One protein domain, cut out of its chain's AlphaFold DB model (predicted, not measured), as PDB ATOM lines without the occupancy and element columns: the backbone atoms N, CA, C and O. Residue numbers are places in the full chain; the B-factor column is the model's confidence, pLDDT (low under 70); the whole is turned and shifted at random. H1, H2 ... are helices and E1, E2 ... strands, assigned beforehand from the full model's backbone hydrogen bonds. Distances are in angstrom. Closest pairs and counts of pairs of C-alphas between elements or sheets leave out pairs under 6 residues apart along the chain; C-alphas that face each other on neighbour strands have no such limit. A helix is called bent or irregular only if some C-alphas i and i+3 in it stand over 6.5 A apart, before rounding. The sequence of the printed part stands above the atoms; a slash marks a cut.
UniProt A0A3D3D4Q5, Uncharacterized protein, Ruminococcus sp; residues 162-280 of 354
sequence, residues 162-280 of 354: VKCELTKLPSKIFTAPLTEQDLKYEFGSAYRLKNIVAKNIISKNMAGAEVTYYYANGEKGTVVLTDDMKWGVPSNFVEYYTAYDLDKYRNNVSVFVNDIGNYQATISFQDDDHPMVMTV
ATOM      1  N   VAL A 162      12.408  11.000  36.377       91.50
ATOM      2  CA  VAL A 162      13.794  10.780  36.836       91.50
ATOM      3  C   VAL A 162      13.898  10.545  38.338       91.50
ATOM      4  O   VAL A 162      14.957  10.158  38.827       91.50
ATOM      5  N   LYS A 163      12.828  10.819  39.089       92.12
ATOM      6  CA  LYS A 163      12.811  10.682  40.545       92.12
ATOM      7  C   LYS A 163      11.385  10.533  41.061       92.12
ATOM      8  O   LYS A 163      10.487  11.222  40.582       92.12
ATOM      9  N   CYS A 164      11.216   9.714  42.092       93.81
ATOM     10  CA  CYS A 164       9.988   9.597  42.873       93.81
ATOM     11  C   CYS A 164      10.307   9.730  44.366       93.81
ATOM     12  O   CYS A 164      11.384   9.338  44.815       93.81
ATOM     13  N   GLU A 165       9.378  10.291  45.135       92.88
ATOM     14  CA  GLU A 165       9.486  10.453  46.584       92.88
ATOM     15  C   GLU A 165       8.140  10.199  47.254       92.88
ATOM     16  O   GLU A 165       7.107  10.685  46.789       92.88
ATOM     17  N   LEU A 166       8.148   9.499  48.390       94.50
ATOM     18  CA  LEU A 166       6.968   9.402  49.242       94.50
ATOM     19  C   LEU A 166       6.800  10.713  50.017       94.50
ATOM     20  O   LEU A 166       7.591  11.022  50.906       94.50
ATOM     21  N   THR A 167       5.755  11.472  49.710       95.50
ATOM     22  CA  THR A 167       5.460  12.762  50.353       95.50
ATOM     23  C   THR A 167       4.367  12.671  51.407       95.50
ATOM     24  O   THR A 167       4.203  13.594  52.204       95.50
ATOM     25  N   LYS A 168       3.635  11.554  51.459       96.44
ATOM     26  CA  LYS A 168       2.648  11.283  52.507       96.44
ATOM     27  C   LYS A 168       2.546   9.792  52.780       96.44
ATOM     28  O   LYS A 168       2.444   8.989  51.859       96.44
ATOM     29  N   LEU A 169       2.536   9.443  54.063       97.00
ATOM     30  CA  LEU A 169       2.301   8.080  54.533       97.00
ATOM     31  C   LEU A 169       0.865   7.623  54.237       97.00
ATOM     32  O   LEU A 169      -0.027   8.471  54.141       97.00
ATOM     33  N   PRO A 170       0.612   6.303  54.175       96.31
ATOM     34  CA  PRO A 170      -0.743   5.783  54.053       96.31
ATOM     35  C   PRO A 170      -1.672   6.304  55.149       96.31
ATOM     36  O   PRO A 170      -1.261   6.593  56.278       96.31
ATOM     37  N   SER A 171      -2.959   6.400  54.817       95.31
ATOM     38  CA  SER A 171      -3.976   6.922  55.737       95.31
ATOM     39  C   SER A 171      -4.264   5.976  56.903       95.31
ATOM     40  O   SER A 171      -4.796   6.404  57.926       95.31
ATOM     41  N   LYS A 172      -3.931   4.689  56.761       93.69
ATOM     42  CA  LYS A 172      -4.215   3.671  57.768       93.69
ATOM     43  C   LYS A 172      -3.379   3.869  59.034       93.69
ATOM     44  O   LYS A 172      -2.173   4.082  58.966       93.69
ATOM     45  N   ILE A 173      -4.031   3.732  60.189       94.19
ATOM     46  CA  ILE A 173      -3.375   3.621  61.496       94.19
ATOM     47  C   ILE A 173      -3.263   2.135  61.831       94.19
ATOM     48  O   ILE A 173      -4.274   1.440  61.962       94.19
ATOM     49  N   PHE A 174      -2.037   1.640  61.949       91.81
ATOM     50  CA  PHE A 174      -1.755   0.234  62.208       91.81
ATOM     51  C   PHE A 174      -1.783  -0.041  63.719       91.81
ATOM     52  O   PHE A 174      -1.162   0.667  64.510       91.81
ATOM     53  N   THR A 175      -2.530  -1.063  64.133       89.69
ATOM     54  CA  THR A 175      -2.776  -1.378  65.554       89.69
ATOM     55  C   THR A 175      -1.945  -2.551  66.071       89.69
ATOM     56  O   THR A 175      -1.763  -2.685  67.279       89.69
ATOM     57  N   ALA A 176      -1.445  -3.398  65.171       87.19
ATOM     58  CA  ALA A 176      -0.570  -4.519  65.480       87.19
ATOM     59  C   ALA A 176       0.450  -4.689  64.345       87.19
ATOM     60  O   ALA A 176       0.040  -4.687  63.183       87.19
ATOM     61  N   PRO A 177       1.751  -4.839  64.642       86.94
ATOM     62  CA  PRO A 177       2.751  -5.076  63.614       86.94
ATOM     63  C   PRO A 177       2.865  -6.574  63.301       86.94
ATOM     64  O   PRO A 177       2.499  -7.428  64.117       86.94
ATOM     65  N   LEU A 178       3.456  -6.903  62.152       86.50
ATOM     66  CA  LEU A 178       4.016  -8.237  61.956       86.50
ATOM     67  C   LEU A 178       5.241  -8.416  62.860       86.50
ATOM     68  O   LEU A 178       6.048  -7.499  63.042       86.50
ATOM     69  N   THR A 179       5.356  -9.600  63.445       84.81
ATOM     70  CA  THR A 179       6.513 -10.034  64.230       84.81
ATOM     71  C   THR A 179       7.515 -10.758  63.339       84.81
ATOM     72  O   THR A 179       7.160 -11.261  62.276       84.81
ATOM     73  N   GLU A 180       8.756 -10.907  63.804       80.50
ATOM     74  CA  GLU A 180       9.766 -11.714  63.108       80.50
ATOM     75  C   GLU A 180       9.282 -13.153  62.847       80.50
ATOM     76  O   GLU A 180       9.581 -13.747  61.815       80.50
ATOM     77  N   GLN A 181       8.477 -13.705  63.761       79.81
ATOM     78  CA  GLN A 181       7.886 -15.025  63.590       79.81
ATOM     79  C   GLN A 181       6.817 -15.042  62.492       79.81
ATOM     80  O   GLN A 181       6.734 -16.026  61.767       79.81
ATOM     81  N   ASP A 182       6.029 -13.972  62.340       79.88
ATOM     82  CA  ASP A 182       5.052 -13.861  61.250       79.88
ATOM     83  C   ASP A 182       5.749 -13.845  59.879       79.88
ATOM     84  O   ASP A 182       5.258 -14.474  58.944       79.88
ATOM     85  N   LEU A 183       6.912 -13.187  59.781       77.94
ATOM     86  CA  LEU A 183       7.679 -13.025  58.537       77.94
ATOM     87  C   LEU A 183       8.372 -14.311  58.054       77.94
ATOM     88  O   LEU A 183       8.677 -14.435  56.873       77.94
ATOM     89  N   LYS A 184       8.610 -15.282  58.946       75.19
ATOM     90  CA  LYS A 184       9.298 -16.554  58.641       75.19
ATOM     91  C   LYS A 184       8.409 -17.610  57.971       75.19
ATOM     92  O   LYS A 184       8.897 -18.692  57.651       75.19
ATOM     93  N   TYR A 185       7.115 -17.352  57.798       65.75
ATOM     94  CA  TYR A 185       6.179 -18.335  57.254       65.75
ATOM     95  C   TYR A 185       5.900 -18.115  55.762       65.75
ATOM     96  O   TYR A 185       5.496 -17.026  55.357       65.75
ATOM     97  N   GLU A 186       6.018 -19.182  54.965       57.69
ATOM     98  CA  GLU A 186       5.509 -19.258  53.589       57.69
ATOM     99  C   GLU A 186       4.000 -19.610  53.577       57.69
ATOM    100  O   GLU A 186       3.533 -20.407  54.399       57.69
ATOM    101  N   PHE A 187       3.190 -19.003  52.690       56.84
ATOM    102  CA  PHE A 187       1.743 -19.258  52.643       56.84
ATOM    103  C   PHE A 187       1.442 -20.684  52.141       56.84
ATOM    104  O   PHE A 187       1.912 -21.092  51.088       56.84
ATOM    105  N   GLY A 188       0.595 -21.423  52.875       53.06
ATOM    106  CA  GLY A 188       0.165 -22.781  52.490       53.06
ATOM    107  C   GLY A 188      -0.937 -23.428  53.347       53.06
ATOM    108  O   GLY A 188      -1.439 -24.492  53.000       53.06
ATOM    109  N   SER A 189      -1.376 -22.800  54.449       54.50
ATOM    110  CA  SER A 189      -2.545 -23.263  55.217       54.50
ATOM    111  C   SER A 189      -3.610 -22.168  55.323       54.50
ATOM    112  O   SER A 189      -3.387 -21.106  55.908       54.50
ATOM    113  N   ALA A 190      -4.804 -22.433  54.779       55.12
ATOM    114  CA  ALA A 190      -5.943 -21.504  54.768       55.12
ATOM    115  C   ALA A 190      -6.367 -21.027  56.174       55.12
ATOM    116  O   ALA A 190      -6.936 -19.947  56.332       55.12
ATOM    117  N   TYR A 191      -6.049 -21.809  57.210       48.34
ATOM    118  CA  TYR A 191      -6.344 -21.500  58.609       48.34
ATOM    119  C   TYR A 191      -5.489 -20.351  59.179       48.34
ATOM    120  O   TYR A 191      -5.961 -19.600  60.029       48.34
ATOM    121  N   ARG A 192      -4.250 -20.160  58.700       54.88
ATOM    122  CA  ARG A 192      -3.309 -19.159  59.251       54.88
ATOM    123  C   ARG A 192      -3.303 -17.828  58.496       54.88
ATOM    124  O   ARG A 192      -2.922 -16.810  59.070       54.88
ATOM    125  N   LEU A 193      -3.829 -17.813  57.268       58.44
ATOM    126  CA  LEU A 193      -4.050 -16.598  56.479       58.44
ATOM    127  C   LEU A 193      -4.992 -15.618  57.201       58.44
ATOM    128  O   LEU A 193      -4.714 -14.426  57.230       58.44
ATOM    129  N   LYS A 194      -6.052 -16.105  57.864       59.00
ATOM    130  CA  LYS A 194      -7.017 -15.240  58.572       59.00
ATOM    131  C   LYS A 194      -6.389 -14.436  59.718       59.00
ATOM    132  O   LYS A 194      -6.711 -13.263  59.865       59.00
ATOM    133  N   ASN A 195      -5.462 -15.027  60.480       60.19
ATOM    134  CA  ASN A 195      -4.815 -14.355  61.615       60.19
ATOM    135  C   ASN A 195      -3.743 -13.341  61.187       60.19
ATOM    136  O   ASN A 195      -3.571 -12.329  61.858       60.19
ATOM    137  N   ILE A 196      -3.038 -13.588  60.079       64.94
ATOM    138  CA  ILE A 196      -2.023 -12.665  59.541       64.94
ATOM    139  C   ILE A 196      -2.688 -11.532  58.744       64.94
ATOM    140  O   ILE A 196      -2.330 -10.371  58.910       64.94
ATOM    141  N   VAL A 197      -3.718 -11.829  57.943       61.47
ATOM    142  CA  VAL A 197      -4.498 -10.804  57.220       61.47
ATOM    143  C   VAL A 197      -5.209  -9.856  58.193       61.47
ATOM    144  O   VAL A 197      -5.275  -8.656  57.931       61.47
ATOM    145  N   ALA A 198      -5.648 -10.346  59.359       60.06
ATOM    146  CA  ALA A 198      -6.210  -9.512  60.426       60.06
ATOM    147  C   ALA A 198      -5.212  -8.498  61.027       60.06
ATOM    148  O   ALA A 198      -5.641  -7.508  61.617       60.06
ATOM    149  N   LYS A 199      -3.894  -8.693  60.851       64.62
ATOM    150  CA  LYS A 199      -2.849  -7.763  61.320       64.62
ATOM    151  C   LYS A 199      -2.625  -6.569  60.387       64.62
ATOM    152  O   LYS A 199      -1.754  -5.759  60.665       64.62
ATOM    153  N   ASN A 200      -3.431  -6.417  59.328       74.88
ATOM    154  CA  ASN A 200      -3.360  -5.287  58.400       74.88
ATOM    155  C   ASN A 200      -1.940  -5.076  57.840       74.88
ATOM    156  O   ASN A 200      -1.309  -4.077  58.140       74.88
ATOM    157  N   ILE A 201      -1.452  -6.014  57.028       86.38
ATOM    158  CA  ILE A 201      -0.121  -5.976  56.389       86.38
ATOM    159  C   ILE A 201       0.117  -4.627  55.683       86.38
ATOM    160  O   ILE A 201      -0.730  -4.199  54.893       86.38
ATOM    161  N   ILE A 202       1.253  -3.970  55.929       91.94
ATOM    162  CA  ILE A 202       1.582  -2.623  55.424       91.94
ATOM    163  C   ILE A 202       1.529  -2.573  53.906       91.94
ATOM    164  O   ILE A 202       0.826  -1.728  53.350       91.94
ATOM    165  N   SER A 203       2.199  -3.512  53.238       90.12
ATOM    166  CA  SER A 203       2.226  -3.577  51.774       90.12
ATOM    167  C   SER A 203       0.831  -3.673  51.167       90.12
ATOM    168  O   SER A 203       0.597  -3.121  50.104       90.12
ATOM    169  N   LYS A 204      -0.156  -4.235  51.870       88.50
ATOM    170  CA  LYS A 204      -1.546  -4.330  51.387       88.50
ATOM    171  C   LYS A 204      -2.429  -3.137  51.743       88.50
ATOM    172  O   LYS A 204      -3.611  -3.153  51.408       88.50
ATOM    173  N   ASN A 205      -1.904  -2.144  52.454       91.38
ATOM    174  CA  ASN A 205      -2.676  -1.046  53.035       91.38
ATOM    175  C   ASN A 205      -2.018   0.320  52.779       91.38
ATOM    176  O   ASN A 205      -1.960   1.162  53.677       91.38
ATOM    177  N   MET A 206      -1.544   0.552  51.552       94.12
ATOM    178  CA  MET A 206      -0.906   1.821  51.176       94.12
ATOM    179  C   MET A 206      -1.882   2.916  50.728       94.12
ATOM    180  O   MET A 206      -1.450   4.024  50.413       94.12
ATOM    181  N   ALA A 207      -3.188   2.642  50.716       95.38
ATOM    182  CA  ALA A 207      -4.193   3.606  50.286       95.38
ATOM    183  C   ALA A 207      -4.071   4.957  51.028       95.38
ATOM    184  O   ALA A 207      -3.964   5.023  52.261       95.38
ATOM    185  N   GLY A 208      -4.089   6.050  50.263       96.31
ATOM    186  CA  GLY A 208      -3.939   7.422  50.755       96.31
ATOM    187  C   GLY A 208      -2.496   7.899  50.946       96.31
ATOM    188  O   GLY A 208      -2.298   9.059  51.309       96.31
ATOM    189  N   ALA A 209      -1.501   7.043  50.697       97.00
ATOM    190  CA  ALA A 209      -0.119   7.482  50.546       97.00
ATOM    191  C   ALA A 209       0.021   8.360  49.293       97.00
ATOM    192  O   ALA A 209      -0.641   8.107  48.288       97.00
ATOM    193  N   GLU A 210       0.883   9.374  49.337       97.38
ATOM    194  CA  GLU A 210       1.137  10.262  48.194       97.38
ATOM    195  C   GLU A 210       2.582  10.127  47.740       97.38
ATOM    196  O   GLU A 210       3.507  10.232  48.550       97.38
ATOM    197  N   VAL A 211       2.759   9.927  46.438       96.38
ATOM    198  CA  VAL A 211       4.058   9.877  45.774       96.38
ATOM    199  C   VAL A 211       4.169  11.067  44.844       96.38
ATOM    200  O   VAL A 211       3.353  11.231  43.938       96.38
ATOM    201  N   THR A 212       5.186  11.890  45.057       96.31
ATOM    202  CA  THR A 212       5.546  12.964  44.133       96.31
ATOM    203  C   THR A 212       6.606  12.449  43.171       96.31
ATOM    204  O   THR A 212       7.620  11.902  43.598       96.31
ATOM    205  N   TYR A 213       6.377  12.623  41.874       94.81
ATOM    206  CA  TYR A 213       7.314  12.259  40.814       94.81
ATOM    207  C   TYR A 213       7.824  13.512  40.104       94.81
ATOM    208  O   TYR A 213       7.112  14.511  40.001       94.81
ATOM    209  N   TYR A 214       9.060  13.453  39.617       94.62
ATOM    210  CA  TYR A 214       9.762  14.570  38.993       94.62
ATOM    211  C   TYR A 214      10.209  14.182  37.590       94.62
ATOM    212  O   TYR A 214      10.866  13.155  37.397       94.62
ATOM    213  N   TYR A 215       9.878  15.026  36.624       95.00
ATOM    214  CA  TYR A 215      10.313  14.905  35.244       95.00
ATOM    215  C   TYR A 215      11.720  15.480  35.050       95.00
ATOM    216  O   TYR A 215      12.172  16.347  35.803       95.00
ATOM    217  N   ALA A 216      12.413  15.034  34.003       93.75
ATOM    218  CA  ALA A 216      13.743  15.530  33.642       93.75
ATOM    219  C   ALA A 216      13.771  17.047  33.359       93.75
ATOM    220  O   ALA A 216      14.801  17.691  33.552       93.75
ATOM    221  N   ASN A 217      12.651  17.632  32.923       93.62
ATOM    222  CA  ASN A 217      12.488  19.075  32.717       93.62
ATOM    223  C   ASN A 217      12.279  19.882  34.019       93.62
ATOM    224  O   ASN A 217      12.213  21.110  33.959       93.62
ATOM    225  N   GLY A 218      12.176  19.222  35.176       93.44
ATOM    226  CA  GLY A 218      11.949  19.845  36.482       93.44
ATOM    227  C   GLY A 218      10.479  20.025  36.874       93.44
ATOM    228  O   GLY A 218      10.207  20.417  38.009       93.44
ATOM    229  N   GLU A 219       9.526  19.725  35.987       95.69
ATOM    230  CA  GLU A 219       8.112  19.632  36.353       95.69
ATOM    231  C   GLU A 219       7.884  18.442  37.291       95.69
ATOM    232  O   GLU A 219       8.655  17.479  37.321       95.69
ATOM    233  N   LYS A 220       6.811  18.497  38.078       95.88
ATOM    234  CA  LYS A 220       6.452  17.430  39.011       95.88
ATOM    235  C   LYS A 220       4.958  17.174  39.006       95.88
ATOM    236  O   LYS A 220       4.173  18.086  38.750       95.88
ATOM    237  N   GLY A 221       4.582  15.961  39.370       95.44
ATOM    238  CA  GLY A 221       3.202  15.595  39.649       95.44
ATOM    239  C   GLY A 221       3.105  14.748  40.909       95.44
ATOM    240  O   GLY A 221       4.109  14.427  41.545       95.44
ATOM    241  N   THR A 222       1.878  14.403  41.282       96.62
ATOM    242  CA  THR A 222       1.597  13.611  42.480       96.62
ATOM    243  C   THR A 222       0.576  12.533  42.154       96.62
ATOM    244  O   THR A 222      -0.401  12.789  41.453       96.62
ATOM    245  N   VAL A 223       0.801  11.332  42.680       97.00
ATOM    246  CA  VAL A 223      -0.141  10.211  42.664       97.00
ATOM    247  C   VAL A 223      -0.560   9.918  44.097       97.00
ATOM    248  O   VAL A 223       0.288   9.819  44.983       97.00
ATOM    249  N   VAL A 224      -1.863   9.746  44.316       97.38
ATOM    250  CA  VAL A 224      -2.395   9.162  45.553       97.38
ATOM    251  C   VAL A 224      -2.564   7.668  45.311       97.38
ATOM    252  O   VAL A 224      -3.281   7.284  44.390       97.38
ATOM    253  N   LEU A 225      -1.919   6.830  46.121       96.44
ATOM    254  CA  LEU A 225      -2.056   5.383  46.007       96.44
ATOM    255  C   LEU A 225      -3.451   4.944  46.452       96.44
ATOM    256  O   LEU A 225      -3.966   5.390  47.483       96.44
ATOM    257  N   THR A 226      -4.033   4.027  45.694       95.12
ATOM    258  CA  THR A 226      -5.353   3.443  45.936       95.12
ATOM    259  C   THR A 226      -5.295   1.922  45.788       95.12
ATOM    260  O   THR A 226      -4.322   1.363  45.283       95.12
ATOM    261  N   ASP A 227      -6.316   1.221  46.284       90.38
ATOM    262  CA  ASP A 227      -6.319  -0.247  46.301       90.38
ATOM    263  C   ASP A 227      -6.449  -0.883  44.905       90.38
ATOM    264  O   ASP A 227      -6.025  -2.022  44.721       90.38
ATOM    265  N   ASP A 228      -6.994  -0.164  43.923       91.94
ATOM    266  CA  ASP A 228      -7.112  -0.579  42.517       91.94
ATOM    267  C   ASP A 228      -5.788  -0.508  41.743       91.94
ATOM    268  O   ASP A 228      -5.665  -1.134  40.695       91.94
ATOM    269  N   MET A 229      -4.778   0.183  42.277       93.44
ATOM    270  CA  MET A 229      -3.433   0.233  41.691       93.44
ATOM    271  C   MET A 229      -2.592  -1.005  42.022       93.44
ATOM    272  O   MET A 229      -1.453  -1.106  41.566       93.44
ATOM    273  N   LYS A 230      -3.110  -1.932  42.837       90.19
ATOM    274  CA  LYS A 230      -2.376  -3.133  43.238       90.19
ATOM    275  C   LYS A 230      -2.120  -4.035  42.038       90.19
ATOM    276  O   LYS A 230      -3.053  -4.470  41.363       90.19
ATOM    277  N   TRP A 231      -0.855  -4.359  41.814       81.50
ATOM    278  CA  TRP A 231      -0.419  -5.276  40.773       81.50
ATOM    279  C   TRP A 231       0.476  -6.359  41.380       81.50
ATOM    280  O   TRP A 231       1.341  -6.093  42.208       81.50
ATOM    281  N   GLY A 232       0.202  -7.610  41.020       64.56
ATOM    282  CA  GLY A 232       0.581  -8.764  41.825       64.56
ATOM    283  C   GLY A 232       2.078  -8.953  42.085       64.56
ATOM    284  O   GLY A 232       2.900  -8.935  41.171       64.56
ATOM    285  N   VAL A 233       2.374  -9.348  43.325       55.22
ATOM    286  CA  VAL A 233       3.264 -10.488  43.594       55.22
ATOM    287  C   VAL A 233       2.490 -11.489  44.446       55.22
ATOM    288  O   VAL A 233       1.916 -11.098  45.460       55.22
ATOM    289  N   PRO A 234       2.495 -12.791  44.124       51.81
ATOM    290  CA  PRO A 234       2.132 -13.831  45.080       51.81
ATOM    291  C   PRO A 234       3.266 -13.988  46.109       51.81
ATOM    292  O   PRO A 234       3.924 -15.018  46.186       51.81
ATOM    293  N   SER A 235       3.541 -12.932  46.870       62.38
ATOM    294  CA  SER A 235       4.485 -12.913  47.983       62.38
ATOM    295  C   SER A 235       3.761 -12.394  49.220       62.38
ATOM    296  O   SER A 235       2.842 -11.578  49.140       62.38
ATOM    297  N   ASN A 236       4.117 -12.928  50.386       70.25
ATOM    298  CA  ASN A 236       3.258 -12.834  51.566       70.25
ATOM    299  C   ASN A 236       3.155 -11.407  52.118       70.25
ATOM    300  O   ASN A 236       2.126 -11.035  52.688       70.25
ATOM    301  N   PHE A 237       4.212 -10.622  51.918       82.62
ATOM    302  CA  PHE A 237       4.431  -9.317  52.539       82.62
ATOM    303  C   PHE A 237       4.792  -8.238  51.524       82.62
ATOM    304  O   PHE A 237       5.106  -7.118  51.914       82.62
ATOM    305  N   VAL A 238       4.668  -8.540  50.235       86.25
ATOM    306  CA  VAL A 238       5.067  -7.668  49.135       86.25
ATOM    307  C   VAL A 238       3.856  -7.302  48.288       86.25
ATOM    308  O   VAL A 238       3.025  -8.160  48.007       86.25
ATOM    309  N   GLU A 239       3.777  -6.049  47.858       89.56
ATOM    310  CA  GLU A 239       2.751  -5.567  46.934       89.56
ATOM    311  C   GLU A 239       3.349  -4.482  46.027       89.56
ATOM    312  O   GLU A 239       4.133  -3.650  46.502       89.56
ATOM    313  N   TYR A 240       2.967  -4.466  44.747       91.12
ATOM    314  CA  TYR A 240       3.226  -3.324  43.869       91.12
ATOM    315  C   TYR A 240       1.986  -2.446  43.775       91.12
ATOM    316  O   TYR A 240       0.869  -2.949  43.669       91.12
ATOM    317  N   TYR A 241       2.196  -1.135  43.743       93.38
ATOM    318  CA  TYR A 241       1.184  -0.157  43.363       93.38
ATOM    319  C   TYR A 241       1.659   0.553  42.111       93.38
ATOM    320  O   TYR A 241       2.677   1.245  42.160       93.38
ATOM    321  N   THR A 242       0.922   0.414  41.014       93.75
ATOM    322  CA  THR A 242       1.278   1.044  39.746       93.75
ATOM    323  C   THR A 242       0.157   1.943  39.267       93.75
ATOM    324  O   THR A 242      -0.947   1.490  38.965       93.75
ATOM    325  N   ALA A 243       0.458   3.233  39.162       94.25
ATOM    326  CA  ALA A 243      -0.380   4.175  38.445       94.25
ATOM    327  C   ALA A 243       0.070   4.213  36.981       94.25
ATOM    328  O   ALA A 243       1.194   4.628  36.682       94.25
ATOM    329  N   TYR A 244      -0.801   3.737  36.093       91.62
ATOM    330  CA  TYR A 244      -0.544   3.651  34.658       91.62
ATOM    331  C   TYR A 244      -0.989   4.908  33.913       91.62
ATOM    332  O   TYR A 244      -1.936   5.573  34.331       91.62
ATOM    333  N   ASP A 245      -0.334   5.177  32.782       90.06
ATOM    334  CA  ASP A 245      -0.726   6.197  31.803       90.06
ATOM    335  C   ASP A 245      -1.002   7.576  32.452       90.06
ATOM    336  O   ASP A 245      -2.017   8.224  32.196       90.06
ATOM    337  N   LEU A 246      -0.068   8.035  33.298       90.81
ATOM    338  CA  LEU A 246      -0.170   9.297  34.051       90.81
ATOM    339  C   LEU A 246      -0.278  10.538  33.160       90.81
ATOM    340  O   LEU A 246      -0.758  11.587  33.590       90.81
ATOM    341  N   ASP A 247       0.203  10.428  31.927       88.62
ATOM    342  CA  ASP A 247       0.239  11.500  30.952       88.62
ATOM    343  C   ASP A 247       0.140  10.953  29.518       88.62
ATOM    344  O   ASP A 247       0.134   9.748  29.263       88.62
ATOM    345  N   LYS A 248       0.107  11.869  28.543       86.25
ATOM    346  CA  LYS A 248       0.077  11.532  27.109       86.25
ATOM    347  C   LYS A 248       1.312  10.759  26.619       86.25
ATOM    348  O   LYS A 248       1.285  10.233  25.510       86.25
ATOM    349  N   TYR A 249       2.392  10.730  27.399       85.81
ATOM    350  CA  TYR A 249       3.624  10.003  27.094       85.81
ATOM    351  C   TYR A 249       3.629   8.595  27.694       85.81
ATOM    352  O   TYR A 249       4.563   7.829  27.445       85.81
ATOM    353  N   ARG A 250       2.556   8.231  28.413       87.50
ATOM    354  CA  ARG A 250       2.349   6.916  29.022       87.50
ATOM    355  C   ARG A 250       3.403   6.590  30.074       87.50
ATOM    356  O   ARG A 250       3.841   5.441  30.195       87.50
ATOM    357  N   ASN A 251       3.845   7.618  30.799       91.19
ATOM    358  CA  ASN A 251       4.642   7.422  31.999       91.19
ATOM    359  C   ASN A 251       3.809   6.701  33.060       91.19
ATOM    360  O   ASN A 251       2.611   6.949  33.207       91.19
ATOM    361  N   ASN A 252       4.474   5.845  33.827       92.62
ATOM    362  CA  ASN A 252       3.882   5.138  34.955       92.62
ATOM    363  C   ASN A 252       4.647   5.505  36.223       92.62
ATOM    364  O   ASN A 252       5.820   5.869  36.146       92.62
ATOM    365  N   VAL A 253       4.016   5.368  37.385       93.75
ATOM    366  CA  VAL A 253       4.708   5.374  38.681       93.75
ATOM    367  C   VAL A 253       4.412   4.057  39.370       93.75
ATOM    368  O   VAL A 253       3.265   3.799  39.732       93.75
ATOM    369  N   SER A 254       5.456   3.255  39.554       92.56
ATOM    370  CA  SER A 254       5.406   2.007  40.311       92.56
ATOM    371  C   SER A 254       6.053   2.190  41.680       92.56
ATOM    372  O   SER A 254       7.152   2.740  41.787       92.56
ATOM    373  N   VAL A 255       5.383   1.708  42.721       93.19
ATOM    374  CA  VAL A 255       5.874   1.658  44.100       93.19
ATOM    375  C   VAL A 255       5.881   0.210  44.550       93.19
ATOM    376  O   VAL A 255       4.834  -0.433  44.605       93.19
ATOM    377  N   PHE A 256       7.052  -0.290  44.905       92.06
ATOM    378  CA  PHE A 256       7.215  -1.591  45.527       92.06
ATOM    379  C   PHE A 256       7.201  -1.427  47.039       92.06
ATOM    380  O   PHE A 256       7.919  -0.578  47.565       92.06
ATOM    381  N   VAL A 257       6.402  -2.224  47.746       92.25
ATOM    382  CA  VAL A 257       6.333  -2.181  49.210       92.25
ATOM    383  C   VAL A 257       6.482  -3.581  49.767       92.25
ATOM    384  O   VAL A 257       5.691  -4.464  49.449       92.25
ATOM    385  N   ASN A 258       7.456  -3.766  50.650       90.06
ATOM    386  CA  ASN A 258       7.689  -5.012  51.366       90.06
ATOM    387  C   ASN A 258       7.628  -4.761  52.877       90.06
ATOM    388  O   ASN A 258       8.429  -4.002  53.420       90.06
ATOM    389  N   ASP A 259       6.650  -5.366  53.546       90.50
ATOM    390  CA  ASP A 259       6.465  -5.275  54.993       90.50
ATOM    391  C   ASP A 259       7.560  -6.084  55.703       90.50
ATOM    392  O   ASP A 259       7.724  -7.281  55.459       90.50
ATOM    393  N   ILE A 260       8.319  -5.417  56.571       91.19
ATOM    394  CA  ILE A 260       9.428  -6.010  57.333       91.19
ATOM    395  C   ILE A 260       9.096  -6.121  58.825       91.19
ATOM    396  O   ILE A 260       9.971  -6.400  59.646       91.19
ATOM    397  N   GLY A 261       7.826  -5.931  59.183       89.44
ATOM    398  CA  GLY A 261       7.338  -5.997  60.547       89.44
ATOM    399  C   GLY A 261       7.694  -4.778  61.385       89.44
ATOM    400  O   GLY A 261       8.242  -3.788  60.912       89.44
ATOM    401  N   ASN A 262       7.299  -4.824  62.655       91.25
ATOM    402  CA  ASN A 262       7.518  -3.742  63.622       91.25
ATOM    403  C   ASN A 262       7.102  -2.334  63.118       91.25
ATOM    404  O   ASN A 262       7.800  -1.350  63.344       91.25
ATOM    405  N   TYR A 263       5.959  -2.239  62.424       92.69
ATOM    406  CA  TYR A 263       5.457  -1.002  61.799       92.69
ATOM    407  C   TYR A 263       6.378  -0.407  60.725       92.69
ATOM    408  O   TYR A 263       6.300   0.789  60.434       92.69
ATOM    409  N   GLN A 264       7.242  -1.225  60.127       94.12
ATOM    410  CA  GLN A 264       8.180  -0.810  59.099       94.12
ATOM    411  C   GLN A 264       7.980  -1.589  57.803       94.12
ATOM    412  O   GLN A 264       7.605  -2.759  57.792       94.12
ATOM    413  N   ALA A 265       8.267  -0.921  56.692       93.44
ATOM    414  CA  ALA A 265       8.312  -1.519  55.368       93.44
ATOM    415  C   ALA A 265       9.488  -0.941  54.584       93.44
ATOM    416  O   ALA A 265       9.848   0.224  54.760       93.44
ATOM    417  N   THR A 266      10.067  -1.730  53.692       93.31
ATOM    418  CA  THR A 266      10.943  -1.206  52.645       93.31
ATOM    419  C   THR A 266      10.099  -0.764  51.460       93.31
ATOM    420  O   THR A 266       9.210  -1.506  51.039       93.31
ATOM    421  N   ILE A 267      10.393   0.413  50.914       92.88
ATOM    422  CA  ILE A 267       9.779   0.916  49.686       92.88
ATOM    423  C   ILE A 267      10.843   1.209  48.631       92.88
ATOM    424  O   ILE A 267      11.911   1.721  48.965       92.88
ATOM    425  N   SER A 268      10.547   0.929  47.369       92.12
ATOM    426  CA  SER A 268      11.331   1.395  46.222       92.12
ATOM    427  C   SER A 268      10.406   1.867  45.101       92.12
ATOM    428  O   SER A 268       9.202   1.597  45.112       92.12
ATOM    429  N   PHE A 269      10.955   2.635  44.163       91.56
ATOM    430  CA  PHE A 269      10.210   3.226  43.055       91.56
ATOM    431  C   PHE A 269      10.795   2.750  41.730       91.56
ATOM    432  O   PHE A 269      12.011   2.681  41.616       91.56
ATOM    433  N   GLN A 270       9.955   2.490  40.724       83.94
ATOM    434  CA  GLN A 270      10.397   2.169  39.352       83.94
ATOM    435  C   GLN A 270      11.436   1.031  39.261       83.94
ATOM    436  O   GLN A 270      12.352   1.106  38.448       83.94
ATOM    437  N   ASP A 271      11.311   0.007  40.110       68.75
ATOM    438  CA  ASP A 271      12.255  -1.119  40.210       68.75
ATOM    439  C   ASP A 271      13.694  -0.719  40.609       68.75
ATOM    440  O   ASP A 271      14.658  -1.403  40.278       68.75
ATOM    441  N   ASP A 272      13.850   0.384  41.353       73.69
ATOM    442  CA  ASP A 272      15.122   0.782  41.968       73.69
ATOM    443  C   ASP A 272      15.586  -0.247  43.024       73.69
ATOM    444  O   ASP A 272      14.849  -0.586  43.958       73.69
ATOM    445  N   ASP A 273      16.842  -0.692  42.901       71.62
ATOM    446  CA  ASP A 273      17.539  -1.613  43.815       71.62
ATOM    447  C   ASP A 273      17.934  -0.957  45.155       71.62
ATOM    448  O   ASP A 273      18.578  -1.577  46.011       71.62
ATOM    449  N   HIS A 274      17.578   0.310  45.366       81.06
ATOM    450  CA  HIS A 274      17.851   1.057  46.591       81.06
ATOM    451  C   HIS A 274      16.584   1.292  47.427       81.06
ATOM    452  O   HIS A 274      16.099   2.424  47.528       81.06
ATOM    453  N   PRO A 275      16.047   0.253  48.099       87.44
ATOM    454  CA  PRO A 275      14.889   0.420  48.955       87.44
ATOM    455  C   PRO A 275      15.202   1.314  50.159       87.44
ATOM    456  O   PRO A 275      16.259   1.226  50.790       87.44
ATOM    457  N   MET A 276      14.234   2.144  50.526       90.94
ATOM    458  CA  MET A 276      14.255   2.975  51.727       90.94
ATOM    459  C   MET A 276      13.311   2.402  52.786       90.94
ATOM    460  O   MET A 276      12.252   1.865  52.467       90.94
ATOM    461  N   VAL A 277      13.687   2.508  54.062       94.00
ATOM    462  CA  VAL A 277      12.842   2.049  55.171       94.00
ATOM    463  C   VAL A 277      11.858   3.150  55.547       94.00
ATOM    464  O   VAL A 277      12.247   4.264  55.894       94.00
ATOM    465  N   MET A 278      10.575   2.819  55.511       94.50
ATOM    466  CA  MET A 278       9.464   3.645  55.961       94.50
ATOM    467  C   MET A 278       8.927   3.102  57.284       94.50
ATOM    468  O   MET A 278       8.737   1.898  57.428       94.50
ATOM    469  N   THR A 279       8.602   3.998  58.218       95.50
ATOM    470  CA  THR A 279       7.791   3.670  59.402       95.50
ATOM    471  C   THR A 279       6.372   4.200  59.197       95.50
ATOM    472  O   THR A 279       6.197   5.373  58.867       95.50
ATOM    473  N   VAL A 280       5.354   3.355  59.369       95.19
ATOM    474  CA  VAL A 280       3.945   3.741  59.178       95.19
ATOM    475  C   VAL A 280       3.309   4.268  60.459       95.19
ATOM    476  O   VAL A 280       3.777   4.005  61.567       95.19
TER     477      VAL A 280
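This is residues 162 to 280 of the 354 residues of an uncharacterized protein of Ruminococcus sp (UniProt A0A3D3D4Q5). Two twisted sheets make a loose sandwich, partly face to face with their strands crossed: E4 E5 E6 E7 is one layer and E1 E2 E3 the other. The sheet E1 E2 E3 lies toward one end of the long axis, and two short helices, H1 and H2, sit at the other. The printed part has 119 residues, with under half of them in named elements, in the order E1 H1 H2 E2 E3 E4 E5 E6 E7; both sheets are antiparallel, and the class is mixed, helices and strands. The whole is compact, with a radius of gyration of the C-alphas of 15.0 A, and its spans of 50 by 25 by 23 A only just make it a rod.

Find C-alpha 162 at (13.794, 10.780, 36.836); from there E1 runs to residue 168, 19.2 A away. H1 is residues 180 to 183, 5.2 A long. H2, residues 190 to 197, is 11.1 A long and is neither bent nor irregular, but only just: C-alphas 191 and 194 are 6.3 A apart. E2 is residues 210 to 215, 16.5 A, and E3 is residues 220 to 224, 13.8 A. E4, residues 238 to 243, measures 16.9 A. Find C-alpha 253 at (4.708, 5.374, 38.681), where E5 begins its 24.8 A run to residue 261. E6 is residues 264 to 269, 16.7 A, and E7, residues 276 to 279, 10.1 A, ends at (7.791, 3.670, 59.402).

Look first at the strongly twisted sheet E4 E5 E6 E7, a meander, each strand the antiparallel neighbour of the one before. Its pairs E4 and E5, E5 and E6, and E6 and E7 are hairpins; N 241 and O 255 are 2.9 A apart, N 258 and O 266 2.9 A, and N 267 and O 276 2.8 A. Residues 230 to 231 pair antiparallel with residues 240 to 241 of E4. In the other sheet, E1 E2 E3, N 165 and O 212 are 2.8 A apart, and in the hairpin E2 and E3, N 213 and O 221 are 2.9 A apart. The two sheets form a sandwich, two sheets face to face, their strands at 38 degrees; the closest C-alphas of E1 and E6, those of Cys 164 and Phe 269, are 6.4 A apart. H1 only grazes the sheet E4 E5 E6 E7 with residues 180 to 183; the closest C-alphas of H1 and E5, those of Glu 180 and Gly 261, are 6.7 A apart. H1 and H2 are close but not clearly touching, with C-alphas 182 and 196, their closest, 7.4 A apart. H2, on neither sheet, has 2 of 4 O i to N i+4 pairs within hydrogen-bond range; H1 is too short for such a pair.

The two C-alphas farthest apart, those of Tyr 191 and Asn 217, are 51.7 A apart. The printed part has no cut, and the links E1 to H1, H2 to E2 and E3 to E4 are long. The model's pLDDT is under 70 at residues 185 to 199, 232 to 235 and 271.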